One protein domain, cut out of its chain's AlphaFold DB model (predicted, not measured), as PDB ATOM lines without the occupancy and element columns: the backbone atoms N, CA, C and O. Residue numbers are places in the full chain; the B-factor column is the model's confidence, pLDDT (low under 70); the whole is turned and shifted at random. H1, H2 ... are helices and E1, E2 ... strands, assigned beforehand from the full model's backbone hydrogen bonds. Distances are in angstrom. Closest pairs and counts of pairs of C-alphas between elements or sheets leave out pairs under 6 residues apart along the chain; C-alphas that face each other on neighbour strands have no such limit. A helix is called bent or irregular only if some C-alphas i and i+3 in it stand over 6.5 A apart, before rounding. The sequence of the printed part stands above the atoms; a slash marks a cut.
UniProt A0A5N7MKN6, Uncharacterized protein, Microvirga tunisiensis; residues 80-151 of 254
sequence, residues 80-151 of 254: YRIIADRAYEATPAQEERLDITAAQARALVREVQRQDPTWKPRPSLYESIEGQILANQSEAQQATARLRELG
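AT A GLANCE: This is residues 80 to 151 of the 254 residues of an uncharacterized protein of Microvirga tunisiensis (UniProt A0A5N7MKN6). Two long helices, H1 and H2, lie side by side and run the same way, with a small two-stranded hairpin, E1 and E2, at the end where both helices begin. Residues 116 to 128, a long link with no named element, run back from the end of H1 to the start of H2. The printed part has 72 residues, with two named strands and then two named helices in the order E1, E2, H1, H2; the sheet has the order E1 - E2 and is antiparallel, and the class is mostly helix. The whole is only just compact, close to loose, with a radius of gyration of the C-alphas of 13.3 A, and its outline is only just a rod, spanning 41 by 20 by 15 A.

HOW THE PARTS SIT: E1, residues 80 to 83, and E2, residues 86 to 90, form a hairpin of antiparallel neighbour strands, with 134 degrees between their directions. N 81 and O 88 are 2.8 A apart and N 83 and O 86 are 2.9 A apart, both within hydrogen-bond range. A tight link, Thr 91, joins E2 to H1, residues 92 to 115. E1 and H1 are only just apart, their closest C-alphas 8.2 A from each other. H2, residues 129 to 149, touches H1 with 31 pairs of C-alphas within 8 A, the closest being those of Ala 105 and Ala 140, 4.2 A apart. The two helices run the same way at a shallow tilt of 25 degrees. The closest C-alphas of E1 and H2 are those of Ile 83 and Ile 129, 7.4 A apart; those of E2 and H2 are Ala 90 and Ile 129, 7.3 A apart. Every O i to N i+4 pair is within hydrogen-bond range in H2, and 19 of 20 are in H1.

IN THESE COORDINATES: E1 begins at C-alpha 80, at (31.783, 48.588, -55.023), and E2 follows after two residues. H1 measures 35.4 A from C-alpha 92 to C-alpha 115, which is at (55.682, 43.011, -27.860). H2 measures 30.4 A from C-alpha 129 to C-alpha 149, at (64.329, 44.181, -34.516). Neither helix is bent.

THE WHOLE: The two C-alphas farthest apart are those of Glu 89 and Gly 151, at 41.6 A. The printed part has no cut. The links E1 to E2 and E2 to H1 are tight, and the link H1 to H2, of 13 residues, is long. The mean pLDDT of the printed part is 91.4, and no printed residue is under 70; the means of E1 and E2 are 78 and 81.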
ATOM      1  N   TYR A  80      31.217  47.269 -55.305       75.50
ATOM      2  CA  TYR A  80      31.783  48.588 -55.023       75.50
ATOM      3  C   TYR A  80      32.493  48.565 -53.666       75.50
ATOM      4  O   TYR A  80      31.940  48.078 -52.675       75.50
ATOM      5  N   ARG A  81      33.709  49.114 -53.601       78.31
ATOM      6  CA  ARG A  81      34.454  49.346 -52.355       78.31
ATOM      7  C   ARG A  81      34.609  50.841 -52.125       78.31
ATOM      8  O   ARG A  81      34.962  51.573 -53.043       78.31
ATOM      9  N   ILE A  82      34.347  51.278 -50.898       78.69
ATOM     10  CA  ILE A  82      34.532  52.673 -50.502       78.69
ATOM     11  C   ILE A  82      35.967  52.842 -50.001       78.69
ATOM     12  O   ILE A  82      36.373  52.161 -49.059       78.69
ATOM     13  N   ILE A  83      36.729  53.726 -50.641       78.19
ATOM     14  CA  ILE A  83      38.103  54.092 -50.281       78.19
ATOM     15  C   ILE A  83      38.167  55.615 -50.250       78.19
ATOM     16  O   ILE A  83      37.804  56.244 -51.240       78.19
ATOM     17  N   ALA A  84      38.614  56.201 -49.135       77.88
ATOM     18  CA  ALA A  84      38.683  57.659 -48.962       77.88
ATOM     19  C   ALA A  84      37.386  58.368 -49.426       77.88
ATOM     20  O   ALA A  84      37.415  59.266 -50.263       77.88
ATOM     21  N   ASP A  85      36.240  57.869 -48.943       76.94
ATOM     22  CA  ASP A  85      34.882  58.357 -49.245       76.94
ATOM     23  C   ASP A  85      34.435  58.280 -50.716       76.94
ATOM     24  O   ASP A  85      33.405  58.837 -51.094       76.94
ATOM     25  N   ARG A  86      35.159  57.538 -51.563       78.56
ATOM     26  CA  ARG A  86      34.799  57.304 -52.970       78.56
ATOM     27  C   ARG A  86      34.523  55.832 -53.240       78.56
ATOM     28  O   ARG A  86      35.235  54.960 -52.750       78.56
ATOM     29  N   ALA A  87      33.492  55.553 -54.036       82.38
ATOM     30  CA  ALA A  87      33.159  54.202 -54.473       82.38
ATOM     31  C   ALA A  87      33.987  53.809 -55.706       82.38
ATOM     32  O   ALA A  87      33.958  54.494 -56.726       82.38
ATOM     33  N   TYR A  88      34.682  52.679 -55.619       81.75
ATOM     34  CA  TYR A  88      35.454  52.082 -56.705       81.75
ATOM     35  C   TYR A  88      34.853  50.736 -57.082       81.75
ATOM     36  O   TYR A  88      34.532  49.937 -56.202       81.75
ATOM     37  N   GLU A  89      34.730  50.470 -58.379       82.31
ATOM     38  CA  GLU A  89      34.410  49.131 -58.867       82.31
ATOM     39  C   GLU A  89      35.609  48.208 -58.614       82.31
ATOM     40  O   GLU A  89      36.734  48.493 -59.029       82.31
ATOM     41  N   ALA A  90      35.376  47.120 -57.884       82.25
ATOM     42  CA  ALA A  90      36.380  46.138 -57.520       82.25
ATOM     43  C   ALA A  90      36.092  44.822 -58.236       82.25
ATOM     44  O   ALA A  90      35.020  44.235 -58.075       82.25
ATOM     45  N   THR A  91      37.071  44.301 -58.974       84.94
ATOM     46  CA  THR A  91      36.976  42.924 -59.474       84.94
ATOM     47  C   THR A  91      36.993  41.928 -58.301       84.94
ATOM     48  O   THR A  91      37.529  42.238 -57.233       84.94
ATOM     49  N   PRO A  92      36.482  40.693 -58.456       82.62
ATOM     50  CA  PRO A  92      36.436  39.724 -57.362       82.62
ATOM     51  C   PRO A  92      37.839  39.370 -56.862       82.62
ATOM     52  O   PRO A  92      38.050  39.242 -55.661       82.62
ATOM     53  N   ALA A  93      38.809  39.283 -57.777       82.75
ATOM     54  CA  ALA A  93      40.207  39.050 -57.440       82.75
ATOM     55  C   ALA A  93      40.815  40.225 -56.653       82.75
ATOM     56  O   ALA A  93      41.595  40.006 -55.729       82.75
ATOM     57  N   GLN A  94      40.451  41.470 -56.979       88.56
ATOM     58  CA  GLN A  94      40.884  42.641 -56.215       88.56
ATOM     59  C   GLN A  94      40.284  42.670 -54.813       88.56
ATOM     60  O   GLN A  94      41.008  42.948 -53.863       88.56
ATOM     61  N   GLU A  95      38.998  42.342 -54.660       87.56
ATOM     62  CA  GLU A  95      38.386  42.228 -53.333       87.56
ATOM     63  C   GLU A  95      39.081  41.164 -52.476       87.56
ATOM     64  O   GLU A  95      39.386  41.423 -51.316       87.56
ATOM     65  N   GLU A  96      39.361  39.991 -53.052       88.00
ATOM     66  CA  GLU A  96      40.056  38.897 -52.364       88.00
ATOM     67  C   GLU A  96      41.472  39.308 -51.935       88.00
ATOM     68  O   GLU A  96      41.834  39.137 -50.769       88.00
ATOM     69  N   ARG A  97      42.254  39.916 -52.841       90.44
ATOM     70  CA  ARG A  97      43.595  40.445 -52.524       90.44
ATOM     71  C   ARG A  97      43.535  41.499 -51.430       90.44
ATOM     72  O   ARG A  97      44.384  41.499 -50.540       90.44
ATOM     73  N   LEU A  98      42.556  42.394 -51.498       92.12
ATOM     74  CA  LEU A  98      42.378  43.445 -50.511       92.12
ATOM     75  C   LEU A  98      42.082  42.857 -49.126       92.12
ATOM     76  O   LEU A  98      42.740  43.234 -48.159       92.12
ATOM     77  N   ASP A  99      41.152  41.904 -49.034       91.75
ATOM     78  CA  ASP A  99      40.768  41.291 -47.762       91.75
ATOM     79  C   ASP A  99      41.930  40.469 -47.151       91.75
ATOM     80  O   ASP A  99      42.180  40.581 -45.948       91.75
ATOM     81  N   ILE A 100      42.693  39.716 -47.962       93.31
ATOM     82  CA  ILE A 100      43.870  38.948 -47.502       93.31
ATOM     83  C   ILE A 100      45.009  39.858 -47.057       93.31
ATOM     84  O   ILE A 100      45.540  39.682 -45.963       93.31
ATOM     85  N   THR A 101      45.392  40.842 -47.873       94.44
ATOM     86  CA  THR A 101      46.505  41.736 -47.514       94.44
ATOM     87  C   THR A 101      46.178  42.559 -46.274       94.44
ATOM     88  O   THR A 101      47.038  42.722 -45.411       94.44
ATOM     89  N   ALA A 102      44.926  42.999 -46.121       94.94
ATOM     90  CA  ALA A 102      44.479  43.672 -44.907       94.94
ATOM     91  C   ALA A 102      44.547  42.746 -43.680       94.94
ATOM     92  O   ALA A 102      44.910  43.194 -42.596       94.94
ATOM     93  N   ALA A 103      44.198  41.464 -43.829       94.94
ATOM     94  CA  ALA A 103      44.304  40.481 -42.750       94.94
ATOM     95  C   ALA A 103      45.756  40.208 -42.341       94.94
ATOM     96  O   ALA A 103      46.065  40.216 -41.152       94.94
ATOM     97  N   GLN A 104      46.664  40.067 -43.311       94.56
ATOM     98  CA  GLN A 104      48.100  39.919 -43.053       94.56
ATOM     99  C   GLN A 104      48.679  41.125 -42.313       94.56
ATOM    100  O   GLN A 104      49.362  40.952 -41.303       94.56
ATOM    101  N   ALA A 105      48.376  42.339 -42.784       95.88
ATOM    102  CA  ALA A 105      48.822  43.576 -42.149       95.88
ATOM    103  C   ALA A 105      48.348  43.651 -40.693       95.88
ATOM    104  O   ALA A 105      49.166  43.798 -39.788       95.88
ATOM    105  N   ARG A 106      47.044  43.451 -40.444       96.06
ATOM    106  CA  ARG A 106      46.485  43.454 -39.083       96.06
ATOM    107  C   ARG A 106      47.111  42.396 -38.183       96.06
ATOM    108  O   ARG A 106      47.425  42.708 -37.039       96.06
ATOM    109  N   ALA A 107      47.287  41.169 -38.672       94.19
ATOM    110  CA  ALA A 107      47.858  40.078 -37.889       94.19
ATOM    111  C   ALA A 107      49.291  40.394 -37.438       94.19
ATOM    112  O   ALA A 107      49.612  40.260 -36.257       94.19
ATOM    113  N   LEU A 108      50.128  40.878 -38.361       94.81
ATOM    114  CA  LEU A 108      51.518  41.234 -38.073       94.81
ATOM    115  C   LEU A 108      51.620  42.468 -37.174       94.81
ATOM    116  O   LEU A 108      52.387  42.458 -36.216       94.81
ATOM    117  N   VAL A 109      50.815  43.507 -37.420       96.38
ATOM    118  CA  VAL A 109      50.748  44.688 -36.543       96.38
ATOM    119  C   VAL A 109      50.318  44.285 -35.128       96.38
ATOM    120  O   VAL A 109      50.914  44.746 -34.161       96.38
ATOM    121  N   ARG A 110      49.338  43.379 -34.989       94.94
ATOM    122  CA  ARG A 110      48.888  42.859 -33.687       94.94
ATOM    123  C   ARG A 110      49.985  42.060 -32.977       94.94
ATOM    124  O   ARG A 110      50.062  42.106 -31.754       94.94
ATOM    125  N   GLU A 111      50.811  41.307 -33.705       94.00
ATOM    126  CA  GLU A 111      51.985  40.632 -33.129       94.00
ATOM    127  C   GLU A 111      53.016  41.649 -32.640       94.00
ATOM    128  O   GLU A 111      53.455  41.550 -31.499       94.00
ATOM    129  N   VAL A 112      53.331  42.678 -33.436       96.75
ATOM    130  CA  VAL A 112      54.233  43.748 -32.987       96.75
ATOM    131  C   VAL A 112      53.693  44.401 -31.727       96.75
ATOM    132  O   VAL A 112      54.421  44.515 -30.754       96.75
ATOM    133  N   GLN A 113      52.415  44.774 -31.709       97.06
ATOM    134  CA  GLN A 113      51.800  45.472 -30.579       97.06
ATOM    135  C   GLN A 113      51.704  44.630 -29.304       97.06
ATOM    136  O   GLN A 113      51.615  45.191 -28.216       97.06
ATOM    137  N   ARG A 114      51.751  43.297 -29.402       95.00
ATOM    138  CA  ARG A 114      51.888  42.437 -28.216       95.00
ATOM    139  C   ARG A 114      53.258  42.575 -27.548       95.00
ATOM    140  O   ARG A 114      53.341  42.395 -26.340       95.00
ATOM    141  N   GLN A 115      54.294  42.889 -28.321       95.81
ATOM    142  CA  GLN A 115      55.682  43.011 -27.860       95.81
ATOM    143  C   GLN A 115      56.080  44.475 -27.603       95.81
ATOM    144  O   GLN A 115      56.792  44.779 -26.653       95.81
ATOM    145  N   ASP A 116      55.584  45.392 -28.433       97.38
ATOM    146  CA  ASP A 116      55.755  46.842 -28.359       97.38
ATOM    147  C   ASP A 116      54.389  47.532 -28.553       97.38
ATOM    148  O   ASP A 116      54.020  47.896 -29.676       97.38
ATOM    149  N   PRO A 117      53.619  47.729 -27.464       97.75
ATOM    150  CA  PRO A 117      52.262  48.285 -27.523       97.75
ATOM    151  C   PRO A 117      52.168  49.700 -28.100       97.75
ATOM    152  O   PRO A 117      51.089  50.133 -28.506       97.75
ATOM    153  N   THR A 118      53.277  50.443 -28.118       97.50
ATOM    154  CA  THR A 118      53.303  51.834 -28.590       97.50
ATOM    155  C   THR A 118      53.592  51.952 -30.081       97.50
ATOM    156  O   THR A 118      53.314  52.994 -30.684       97.50
ATOM    157  N   TRP A 119      54.114  50.888 -30.696       97.44
ATOM    158  CA  TRP A 119      54.491  50.896 -32.098       97.44
ATOM    159  C   TRP A 119      53.284  51.014 -33.031       97.44
ATOM    160  O   TRP A 119      52.224  50.402 -32.845       97.44
ATOM    161  N   LYS A 120      53.474  51.798 -34.094       96.75
ATOM    162  CA  LYS A 120      52.510  51.976 -35.179       96.75
ATOM    163  C   LYS A 120      53.240  51.960 -36.522       96.75
ATOM    164  O   LYS A 120      54.334  52.527 -36.614       96.75
ATOM    165  N   PRO A 121      52.644  51.367 -37.569       95.69
ATOM    166  CA  PRO A 121      53.199  51.471 -38.907       95.69
ATOM    167  C   PRO A 121      53.157  52.926 -39.390       95.69
ATOM    168  O   PRO A 121      52.338  53.736 -38.942       95.69
ATOM    169  N   ARG A 122      54.037  53.264 -40.332       93.69
ATOM    170  CA  ARG A 122      54.029  54.582 -40.971       93.69
ATOM    171  C   ARG A 122      52.743  54.755 -41.787       93.69
ATOM    172  O   ARG A 122      52.433  53.870 -42.589       93.69
ATOM    173  N   PRO A 123      52.040  55.892 -41.646       90.38
ATOM    174  CA  PRO A 123      50.851  56.171 -42.439       90.38
ATOM    175  C   PRO A 123      51.151  56.117 -43.939       90.38
ATOM    176  O   PRO A 123      52.192  56.598 -44.389       90.38
ATOM    177  N   SER A 124      50.213  55.575 -44.712       88.50
ATOM    178  CA  SER A 124      50.262  55.549 -46.175       88.50
ATOM    179  C   SER A 124      49.001  56.191 -46.745       88.50
ATOM    180  O   SER A 124      47.908  55.975 -46.227       88.50
ATOM    181  N   LEU A 125      49.147  56.978 -47.813       86.81
ATOM    182  CA  LEU A 125      48.026  57.584 -48.536       86.81
ATOM    183  C   LEU A 125      47.759  56.805 -49.825       86.81
ATOM    184  O   LEU A 125      48.693  56.469 -50.554       86.81
ATOM    185  N   TYR A 126      46.488  56.544 -50.116       88.56
ATOM    186  CA  TYR A 126      46.050  55.858 -51.326       88.56
ATOM    187  C   TYR A 126      44.626  56.276 -51.708       88.56
ATOM    188  O   TYR A 126      43.792  56.559 -50.855       88.56
ATOM    189  N   GLU A 127      44.348  56.278 -53.012       86.94
ATOM    190  CA  GLU A 127      43.049  56.658 -53.592       86.94
ATOM    191  C   GLU A 127      42.545  55.592 -54.580       86.94
ATOM    192  O   GLU A 127      41.824  55.885 -55.531       86.94
ATOM    193  N   SER A 128      43.000  54.346 -54.437       90.94
ATOM    194  CA  SER A 128      42.600  53.237 -55.304       90.94
ATOM    195  C   SER A 128      42.703  51.903 -54.574       90.94
ATOM    196  O   SER A 128      43.398  51.793 -53.563       90.94
ATOM    197  N   ILE A 129      42.041  50.875 -55.111       90.12
ATOM    198  CA  ILE A 129      42.077  49.517 -54.548       90.12
ATOM    199  C   ILE A 129      43.499  48.947 -54.578       90.12
ATOM    200  O   ILE A 129      43.972  48.432 -53.570       90.12
ATOM    201  N   GLU A 130      44.218  49.087 -55.695       92.69
ATOM    202  CA  GLU A 130      45.619  48.643 -55.772       92.69
ATOM    203  C   GLU A 130      46.522  49.452 -54.831       92.69
ATOM    204  O   GLU A 130      47.407  48.885 -54.199       92.69
ATOM    205  N   GLY A 131      46.269  50.756 -54.676       94.62
ATOM    206  CA  GLY A 131      46.982  51.586 -53.704       94.62
ATOM    207  C   GLY A 131      46.766  51.105 -52.268       94.62
ATOM    208  O   GLY A 131      47.724  51.026 -51.503       94.62
ATOM    209  N   GLN A 132      45.539  50.712 -51.920       94.69
ATOM    210  CA  GLN A 132      45.231  50.141 -50.609       94.69
ATOM    211  C   GLN A 132      45.898  48.776 -50.398       94.69
ATOM    212  O   GLN A 132      46.431  48.513 -49.324       94.69
ATOM    213  N   ILE A 133      45.912  47.916 -51.421       92.19
ATOM    214  CA  ILE A 133      46.630  46.634 -51.379       92.19
ATOM    215  C   ILE A 133      48.122  46.872 -51.109       92.19
ATOM    216  O   ILE A 133      48.698  46.222 -50.237       92.19
ATOM    217  N   LEU A 134      48.741  47.823 -51.814       94.81
ATOM    218  CA  LEU A 134      50.147  48.186 -51.611       94.81
ATOM    219  C   LEU A 134      50.402  48.775 -50.217       94.81
ATOM    220  O   LEU A 134      51.423  48.464 -49.607       94.81
ATOM    221  N   ALA A 135      49.479  49.586 -49.694       95.88
ATOM    222  CA  ALA A 135      49.568  50.118 -48.336       95.88
ATOM    223  C   ALA A 135      49.548  48.992 -47.294       95.88
ATOM    224  O   ALA A 135      50.469  48.903 -46.486       95.88
ATOM    225  N   ASN A 136      48.589  48.063 -47.385       96.25
ATOM    226  CA  ASN A 136      48.525  46.890 -46.510       96.25
ATOM    227  C   ASN A 136      49.821  46.059 -46.578       96.25
ATOM    228  O   ASN A 136      50.359  45.632 -45.559       96.25
ATOM    229  N   GLN A 137      50.354  45.837 -47.784       95.38
ATOM    230  CA  GLN A 137      51.619  45.118 -47.965       95.38
ATOM    231  C   GLN A 137      52.798  45.859 -47.325       95.38
ATOM    232  O   GLN A 137      53.651  45.226 -46.703       95.38
ATOM    233  N   SER A 138      52.845  47.188 -47.436       96.62
ATOM    234  CA  SER A 138      53.870  48.001 -46.781       96.62
ATOM    235  C   SER A 138      53.765  47.931 -45.257       96.62
ATOM    236  O   SER A 138      54.786  47.784 -44.587       96.62
ATOM    237  N   GLU A 139      52.555  47.987 -44.700       97.31
ATOM    238  CA  GLU A 139      52.323  47.825 -43.259       97.31
ATOM    239  C   GLU A 139      52.795  46.453 -42.767       97.31
ATOM    240  O   GLU A 139      53.535  46.373 -41.785       97.31
ATOM    241  N   ALA A 140      52.448  45.382 -43.486       95.31
ATOM    242  CA  ALA A 140      52.914  44.028 -43.196       95.31
ATOM    243  C   ALA A 140      54.452  43.932 -43.218       95.31
ATOM    244  O   ALA A 140      55.054  43.355 -42.314       95.31
ATOM    245  N   GLN A 141      55.109  44.535 -44.213       95.25
ATOM    246  CA  GLN A 141      56.574  44.567 -44.300       95.25
ATOM    247  C   GLN A 141      57.212  45.329 -43.132       95.25
ATOM    248  O   GLN A 141      58.197  44.857 -42.562       95.25
ATOM    249  N   GLN A 142      56.655  46.484 -42.760       97.44
ATOM    250  CA  GLN A 142      57.125  47.271 -41.618       97.44
ATOM    251  C   GLN A 142      56.966  46.500 -40.304       97.44
ATOM    252  O   GLN A 142      57.887  46.489 -39.490       97.44
ATOM    253  N   ALA A 143      55.834  45.819 -40.119       96.44
ATOM    254  CA  ALA A 143      55.591  45.005 -38.938       96.44
ATOM    255  C   ALA A 143      56.576  43.828 -38.847       96.44
ATOM    256  O   ALA A 143      57.206  43.633 -37.813       96.44
ATOM    257  N   THR A 144      56.807  43.104 -39.945       94.50
ATOM    258  CA  THR A 144      57.816  42.033 -39.997       94.50
ATOM    259  C   THR A 144      59.225  42.545 -39.692       94.50
ATOM    260  O   THR A 144      59.977  41.890 -38.971       94.50
ATOM    261  N   ALA A 145      59.600  43.717 -40.219       95.38
ATOM    262  CA  ALA A 145      60.887  44.336 -39.903       95.38
ATOM    263  C   ALA A 145      60.997  44.654 -38.405       95.38
ATOM    264  O   ALA A 145      62.006  44.319 -37.789       95.38
ATOM    265  N   ARG A 146      59.932  45.206 -37.809       96.94
ATOM    266  CA  ARG A 146      59.895  45.507 -36.378       96.94
ATOM    267  C   ARG A 146      59.992  44.254 -35.510       96.94
ATOM    268  O   ARG A 146      60.730  44.260 -34.534       96.94
ATOM    269  N   LEU A 147      59.310  43.167 -35.866       95.19
ATOM    270  CA  LEU A 147      59.416  41.896 -35.137       95.19
ATOM    271  C   LEU A 147      60.847  41.358 -35.137       95.19
ATOM    272  O   LEU A 147      61.345  40.949 -34.092       95.19
ATOM    273  N   ARG A 148      61.537  41.460 -36.278       94.56
ATOM    274  CA  ARG A 148      62.953  41.092 -36.379       94.56
ATOM    275  C   ARG A 148      63.843  41.957 -35.482       94.56
ATOM    276  O   ARG A 148      64.743  41.422 -34.846       94.56
ATOM    277  N   GLU A 149      63.602  43.269 -35.419       95.31
ATOM    278  CA  GLU A 149      64.329  44.181 -34.516       95.31
ATOM    279  C   GLU A 149      64.117  43.830 -33.038       95.31
ATOM    280  O   GLU A 149      65.049  43.921 -32.247       95.31
ATOM    281  N   LEU A 150      62.906  43.401 -32.673       96.00
ATOM    282  CA  LEU A 150      62.558  42.975 -31.315       96.00
ATOM    283  C   LEU A 150      63.117  41.585 -30.956       96.00
ATOM    284  O   LEU A 150      62.856  41.087 -29.865       96.00
ATOM    285  N   GLY A 151      63.855  40.934 -31.863       94.31
ATOM    286  CA  GLY A 151      64.364  39.577 -31.661       94.31
ATOM    287  C   GLY A 151      63.267  38.511 -31.647       94.31
ATOM    288  O   GLY A 151      63.528  37.363 -31.289       94.31
TER     289      GLY A 151